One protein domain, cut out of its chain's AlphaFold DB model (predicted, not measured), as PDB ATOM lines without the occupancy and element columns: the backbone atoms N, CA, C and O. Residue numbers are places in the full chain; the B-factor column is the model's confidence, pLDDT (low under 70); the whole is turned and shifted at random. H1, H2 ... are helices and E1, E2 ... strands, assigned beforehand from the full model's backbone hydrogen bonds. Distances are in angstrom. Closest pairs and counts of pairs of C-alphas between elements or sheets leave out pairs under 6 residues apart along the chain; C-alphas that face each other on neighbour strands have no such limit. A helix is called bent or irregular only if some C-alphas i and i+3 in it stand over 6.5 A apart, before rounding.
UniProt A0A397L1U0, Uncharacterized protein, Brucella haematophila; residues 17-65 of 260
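What this domain is: This is residues 17 to 65 of the 260 residues of an uncharacterized protein of Brucella haematophila (UniProt A0A397L1U0). A two-strand hairpin, E1 and E2, sits at the far end of helix H1, and a longer helix, H2, crosses the side of H1 at about a right angle. The first part of H2 packs on H1, while residues 55 to 65, of which 55 to 64 belong to H2, stick out as an arm. The printed part has 49 residues, with two named helices and two named strands in the order H1, E1, E2, H2, and the class is mostly helix. The sheet has the order E1 - E2 and is antiparallel. The whole is compact, with a radius of gyration of the C-alphas of 11.0 A and spans of 30 by 28 by 18 A.

Where its parts are: Strand E1 is residues 31 to 33, 6.4 A from first to last C-alpha, and strand E2 is residues 36 to 38, 6.2 A. The C-alpha of Glu 31, where E1 begins, is at (-12.304, 68.895, 8.615). Helix H1 is residues 17 to 29, 18.4 A long, and its first C-alpha, that of Asp 17, is at (-12.526, 90.450, 9.809). Helix H2 is residues 47 to 64, 25.7 A long, and its last C-alpha, that of Ile 64, is at (1.827, 78.610, -7.791).

How they stand to each other: E1 and E2 form a hairpin of antiparallel neighbours, with 147 degrees between their directions. The C-alphas of Thr 32 and Phe 37 face each other at 4.6 A. N 31 and O 38 are 3.0 A apart and N 36 and O 33 are 2.8 A apart, both within hydrogen-bond range. H1 and E2 are apart, but only just, with their closest C-alphas 8.4 A from each other. H1 and H2 touch, H2 with residues 48 to 53 alone; the closest C-alphas of the two are those of Ile 22 and Ala 49, 5.2 A apart. Their lines stand at 83 degrees, about perpendicular. E1 and H2 are apart. In H1 and H2 every O i to N i+4 pair is within hydrogen-bond range, and neither helix is bent.

The domain as a whole: The C-alphas farthest apart are those of Lys 28 and Ile 65, at 30.0 A. Without the stretch that stands free, residues 55 to 65, the body has 38 residues and spans 28 by 18 by 16 A. The printed part has no cut. The links from H1 to E1 and from E1 to E2 are tight, and that from E2 to H2, with 8 residues, is short. The mean pLDDT of the printed part is 84.7, and residues 62 to 65 are under 70.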
ATOM      1  N   ASP A  17     -11.112  90.805   9.627       84.56
ATOM      2  CA  ASP A  17     -12.526  90.450   9.809       84.56
ATOM      3  C   ASP A  17     -12.920  89.226   8.965       84.56
ATOM      4  O   ASP A  17     -13.395  88.217   9.488       84.56
ATOM      5  N   LEU A  18     -12.637  89.254   7.660       85.31
ATOM      6  CA  LEU A  18     -12.903  88.129   6.765       85.31
ATOM      7  C   LEU A  18     -12.079  86.902   7.148       85.31
ATOM      8  O   LEU A  18     -12.591  85.790   7.064       85.31
ATOM      9  N   ALA A  19     -10.836  87.076   7.601       84.56
ATOM     10  CA  ALA A  19     -10.011  85.970   8.080       84.56
ATOM     11  C   ALA A  19     -10.643  85.285   9.303       84.56
ATOM     12  O   ALA A  19     -10.661  84.054   9.382       84.56
ATOM     13  N   GLU A  20     -11.202  86.060  10.234       86.06
ATOM     14  CA  GLU A  20     -11.914  85.522  11.391       86.06
ATOM     15  C   GLU A  20     -13.191  84.791  10.968       86.06
ATOM     16  O   GLU A  20     -13.440  83.667  11.410       86.06
ATOM     17  N   ARG A  21     -13.968  85.373  10.050       89.38
ATOM     18  CA  ARG A  21     -15.193  84.759   9.515       89.38
ATOM     19  C   ARG A  21     -14.902  83.452   8.783       89.38
ATOM     20  O   ARG A  21     -15.572  82.454   9.030       89.38
ATOM     21  N   ILE A  22     -13.856  83.422   7.961       89.19
ATOM     22  CA  ILE A  22     -13.356  82.217   7.288       89.19
ATOM     23  C   ILE A  22     -12.932  81.160   8.311       89.19
ATOM     24  O   ILE A  22     -13.280  79.992   8.168       89.19
ATOM     25  N   THR A  23     -12.230  81.560   9.372       88.31
ATOM     26  CA  THR A  23     -11.798  80.634  10.430       88.31
ATOM     27  C   THR A  23     -12.994  80.055  11.191       88.31
ATOM     28  O   THR A  23     -13.010  78.860  11.488       88.31
ATOM     29  N   LYS A  24     -14.030  80.861  11.458       90.00
ATOM     30  CA  LYS A  24     -15.287  80.405  12.075       90.00
ATOM     31  C   LYS A  24     -16.027  79.410  11.183       90.00
ATOM     32  O   LYS A  24     -16.438  78.359  11.665       90.00
ATOM     33  N   GLN A  25     -16.147  79.703   9.890       90.75
ATOM     34  CA  GLN A  25     -16.782  78.799   8.926       90.75
ATOM     35  C   GLN A  25     -15.991  77.494   8.760       90.75
ATOM     36  O   GLN A  25     -16.578  76.416   8.792       90.75
ATOM     37  N   PHE A  26     -14.658  77.566   8.695       89.12
ATOM     38  CA  PHE A  26     -13.796  76.383   8.689       89.12
ATOM     39  C   PHE A  26     -13.930  75.567   9.980       89.12
ATOM     40  O   PHE A  26     -13.971  74.348   9.927       89.12
ATOM     41  N   SER A  27     -14.043  76.210  11.141       88.56
ATOM     42  CA  SER A  27     -14.221  75.494  12.413       88.56
ATOM     43  C   SER A  27     -15.580  74.795  12.507       88.56
ATOM     44  O   SER A  27     -15.702  73.789  13.197       88.56
ATOM     45  N   LYS A  28     -16.603  75.337  11.833       90.62
ATOM     46  CA  LYS A  28     -17.964  74.792  11.825       90.62
ATOM     47  C   LYS A  28     -18.146  73.660  10.808       90.62
ATOM     48  O   LYS A  28     -18.821  72.683  11.111       90.62
ATOM     49  N   TYR A  29     -17.567  73.807   9.619       91.19
ATOM     50  CA  TYR A  29     -17.814  72.922   8.476       91.19
ATOM     51  C   TYR A  29     -16.582  72.158   8.001       91.19
ATOM     52  O   TYR A  29     -16.705  71.108   7.376       91.19
ATOM     53  N   GLY A  30     -15.392  72.691   8.253       87.19
ATOM     54  CA  GLY A  30     -14.142  72.110   7.799       87.19
ATOM     55  C   GLY A  30     -13.752  70.873   8.596       87.19
ATOM     56  O   GLY A  30     -14.159  70.659   9.736       87.19
ATOM     57  N   GLU A  31     -12.910  70.058   7.982       89.56
ATOM     58  CA  GLU A  31     -12.304  68.895   8.615       89.56
ATOM     59  C   GLU A  31     -10.809  68.859   8.302       89.56
ATOM     60  O   GLU A  31     -10.329  69.482   7.354       89.56
ATOM     61  N   THR A  32     -10.050  68.143   9.125       86.88
ATOM     62  CA  THR A  32      -8.636  67.871   8.857       86.88
ATOM     63  C   THR A  32      -8.469  66.367   8.737       86.88
ATOM     64  O   THR A  32      -8.679  65.655   9.716       86.88
ATOM     65  N   GLN A  33      -8.106  65.894   7.548       84.12
ATOM     66  CA  GLN A  33      -7.839  64.481   7.276       84.12
ATOM     67  C   GLN A  33      -6.369  64.342   6.883       84.12
ATOM     68  O   GLN A  33      -5.908  65.039   5.986       84.12
ATOM     69  N   ASP A  34      -5.613  63.516   7.608       82.62
ATOM     70  CA  ASP A  34      -4.188  63.244   7.349       82.62
ATOM     71  C   ASP A  34      -3.301  64.496   7.185       82.62
ATOM     72  O   ASP A  34      -2.339  64.529   6.420       82.62
ATOM     73  N   GLY A  35      -3.617  65.562   7.929       78.19
ATOM     74  CA  GLY A  35      -2.896  66.839   7.865       78.19
ATOM     75  C   GLY A  35      -3.307  67.752   6.704       78.19
ATOM     76  O   GLY A  35      -2.774  68.856   6.589       78.19
ATOM     77  N   VAL A  36      -4.277  67.342   5.886       77.50
ATOM     78  CA  VAL A  36      -4.896  68.156   4.839       77.50
ATOM     79  C   VAL A  36      -6.144  68.836   5.393       77.50
ATOM     80  O   VAL A  36      -7.046  68.187   5.922       77.50
ATOM     81  N   PHE A  37      -6.208  70.161   5.259       83.69
ATOM     82  CA  PHE A  37      -7.388  70.941   5.620       83.69
ATOM     83  C   PHE A  37      -8.427  70.883   4.495       83.69
ATOM     84  O   PHE A  37      -8.227  71.444   3.417       83.69
ATOM     85  N   LEU A  38      -9.564  70.249   4.756       87.25
ATOM     86  CA  LEU A  38     -10.703  70.191   3.849       87.25
ATOM     87  C   LEU A  38     -11.717  71.248   4.283       87.25
ATOM     88  O   LEU A  38     -12.476  71.068   5.229       87.25
ATOM     89  N   ALA A  39     -11.714  72.386   3.590       86.31
ATOM     90  CA  ALA A  39     -12.487  73.555   4.003       86.31
ATOM     91  C   ALA A  39     -14.010  73.397   3.885       86.31
ATOM     92  O   ALA A  39     -14.732  74.148   4.534       86.31
ATOM     93  N   LYS A  40     -14.493  72.478   3.035       89.38
ATOM     94  CA  LYS A  40     -15.922  72.290   2.715       89.38
ATOM     95  C   LYS A  40     -16.660  73.609   2.462       89.38
ATOM     96  O   LYS A  40     -17.786  73.820   2.893       89.38
ATOM     97  N   ALA A  41     -16.028  74.513   1.707       86.88
ATOM     98  CA  ALA A  41     -16.553  75.857   1.449       86.88
ATOM     99  C   ALA A  41     -17.933  75.873   0.757       86.88
ATOM    100  O   ALA A  41     -18.568  76.919   0.670       86.88
ATOM    101  N   ALA A  42     -18.405  74.741   0.222       87.62
ATOM    102  CA  ALA A  42     -19.769  74.605  -0.277       87.62
ATOM    103  C   ALA A  42     -20.817  74.781   0.837       87.62
ATOM    104  O   ALA A  42     -21.817  75.454   0.580       87.62
ATOM    105  N   ASP A  43     -20.526  74.303   2.048       91.50
ATOM    106  CA  ASP A  43     -21.464  74.190   3.173       91.50
ATOM    107  C   ASP A  43     -21.492  75.437   4.070       91.50
ATOM    108  O   ASP A  43     -22.223  75.493   5.052       91.50
ATOM    109  N   TRP A  44     -20.688  76.451   3.750       93.38
ATOM    110  CA  TRP A  44     -20.566  77.657   4.564       93.38
ATOM    111  C   TRP A  44     -21.808  78.543   4.470       93.38
ATOM    112  O   TRP A  44     -22.243  78.894   3.370       93.38
ATOM    113  N   ASP A  45     -22.302  78.986   5.629       93.00
ATOM    114  CA  ASP A  45     -23.463  79.889   5.732       93.00
ATOM    115  C   ASP A  45     -23.115  81.313   5.291       93.00
ATOM    116  O   ASP A  45     -23.943  82.066   4.780       93.00
ATOM    117  N   ASP A  46     -21.867  81.710   5.535       91.44
ATOM    118  CA  ASP A  46     -21.397  83.056   5.269       91.44
ATOM    119  C   ASP A  46     -20.913  83.178   3.825       91.44
ATOM    120  O   ASP A  46     -19.790  82.799   3.471       91.44
ATOM    121  N   ARG A  47     -21.780  83.752   2.989       90.31
ATOM    122  CA  ARG A  47     -21.514  83.970   1.565       90.31
ATOM    123  C   ARG A  47     -20.264  84.814   1.311       90.31
ATOM    124  O   ARG A  47     -19.490  84.471   0.421       90.31
ATOM    125  N   LEU A  48     -20.028  85.862   2.103       88.50
ATOM    126  CA  LEU A  48     -18.857  86.729   1.925       88.50
ATOM    127  C   LEU A  48     -17.563  85.993   2.288       88.50
ATOM    128  O   LEU A  48     -16.577  86.091   1.559       88.50
ATOM    129  N   ALA A  49     -17.570  85.212   3.372       88.44
ATOM    130  CA  ALA A  49     -16.420  84.386   3.740       88.44
ATOM    131  C   ALA A  49     -16.127  83.322   2.667       88.44
ATOM    132  O   ALA A  49     -14.970  83.111   2.302       88.44
ATOM    133  N   LYS A  50     -17.174  82.692   2.121       90.38
ATOM    134  CA  LYS A  50     -17.081  81.688   1.052       90.38
ATOM    135  C   LYS A  50     -16.487  82.260  -0.233       90.38
ATOM    136  O   LYS A  50     -15.587  81.649  -0.810       90.38
ATOM    137  N   GLU A  51     -16.968  83.417  -0.679       89.25
ATOM    138  CA  GLU A  51     -16.461  84.101  -1.875       89.25
ATOM    139  C   GLU A  51     -15.002  84.540  -1.688       89.25
ATOM    140  O   GLU A  51     -14.157  84.230  -2.531       89.25
ATOM    141  N   ALA A  52     -14.676  85.167  -0.552       87.38
ATOM    142  CA  ALA A  52     -13.318  85.606  -0.240       87.38
ATOM    143  C   ALA A  52     -12.325  84.433  -0.158       87.38
ATOM    144  O   ALA A  52     -11.222  84.514  -0.705       87.38
ATOM    145  N   PHE A  53     -12.718  83.326   0.478       88.25
ATOM    146  CA  PHE A  53     -11.896  82.121   0.559       88.25
ATOM    147  C   PHE A  53     -11.656  81.499  -0.821       88.25
ATOM    148  O   PHE A  53     -10.513  81.214  -1.171       88.25
ATOM    149  N   ARG A  54     -12.705  81.351  -1.645       87.56
ATOM    150  CA  ARG A  54     -12.579  80.822  -3.015       87.56
ATOM    151  C   ARG A  54     -11.662  81.683  -3.878       87.56
ATOM    152  O   ARG A  54     -10.773  81.143  -4.528       87.56
ATOM    153  N   ALA A  55     -11.837  83.003  -3.847       85.94
ATOM    154  CA  ALA A  55     -10.990  83.929  -4.597       85.94
ATOM    155  C   ALA A  55      -9.521  83.852  -4.152       85.94
ATOM    156  O   ALA A  55      -8.614  83.878  -4.984       85.94
ATOM    157  N   ALA A  56      -9.275  83.715  -2.846       83.94
ATOM    158  CA  ALA A  56      -7.924  83.566  -2.324       83.94
ATOM    159  C   ALA A  56      -7.265  82.250  -2.759       83.94
ATOM    160  O   ALA A  56      -6.104  82.291  -3.152       83.94
ATOM    161  N   VAL A  57      -7.996  81.129  -2.739       84.31
ATOM    162  CA  VAL A  57      -7.493  79.823  -3.200       84.31
ATOM    163  C   VAL A  57      -7.186  79.846  -4.694       84.31
ATOM    164  O   VAL A  57      -6.097  79.443  -5.081       84.31
ATOM    165  N   VAL A  58      -8.098  80.357  -5.529       81.94
ATOM    166  CA  VAL A  58      -7.879  80.459  -6.985       81.94
ATOM    167  C   VAL A  58      -6.619  81.262  -7.280       81.94
ATOM    168  O   VAL A  58      -5.740  80.794  -7.993       81.94
ATOM    169  N   ARG A  59      -6.470  82.429  -6.651       77.94
ATOM    170  CA  ARG A  59      -5.281  83.256  -6.852       77.94
ATOM    171  C   ARG A  59      -4.001  82.592  -6.340       77.94
ATOM    172  O   ARG A  59      -2.947  82.799  -6.931       77.94
ATOM    173  N   ASP A  60      -4.055  81.853  -5.234       75.25
ATOM    174  CA  ASP A  60      -2.882  81.133  -4.727       75.25
ATOM    175  C   ASP A  60      -2.469  80.010  -5.690       75.25
ATOM    176  O   ASP A  60      -1.294  79.885  -6.030       75.25
ATOM    177  N   VAL A  61      -3.445  79.288  -6.249       73.81
ATOM    178  CA  VAL A  61      -3.227  78.305  -7.318       73.81
ATOM    179  C   VAL A  61      -2.648  78.966  -8.572       73.81
ATOM    180  O   VAL A  61      -1.652  78.475  -9.091       73.81
ATOM    181  N   ASP A  62      -3.175  80.108  -9.017       66.62
ATOM    182  CA  ASP A  62      -2.659  80.859 -10.179       66.62
ATOM    183  C   ASP A  62      -1.256  81.453  -9.935       66.62
ATOM    184  O   ASP A  62      -0.456  81.669 -10.859       66.62
ATOM    185  N   ARG A  63      -0.926  81.734  -8.670       66.06
ATOM    186  CA  ARG A  63       0.415  82.164  -8.263       66.06
ATOM    187  C   ARG A  63       1.398  80.997  -8.314       66.06
ATOM    188  O   ARG A  63       2.512  81.191  -8.806       66.06
ATOM    189  N   ILE A  64       1.000  79.825  -7.821       62.44
ATOM    190  CA  ILE A  64       1.827  78.610  -7.791       62.44
ATOM    191  C   ILE A  64       2.010  78.047  -9.206       62.44
ATOM    192  O   ILE A  64       3.128  77.732  -9.613       62.44
ATOM    193  N   ILE A  65       0.929  77.956  -9.978       57.41
ATOM    194  CA  ILE A  65       0.936  77.462 -11.352       57.41
ATOM    195  C   ILE A  65       1.219  78.637 -12.284       57.41
ATOM    196  O   ILE A  65       0.375  79.492 -12.550       57.41
TER     197      ILE A  65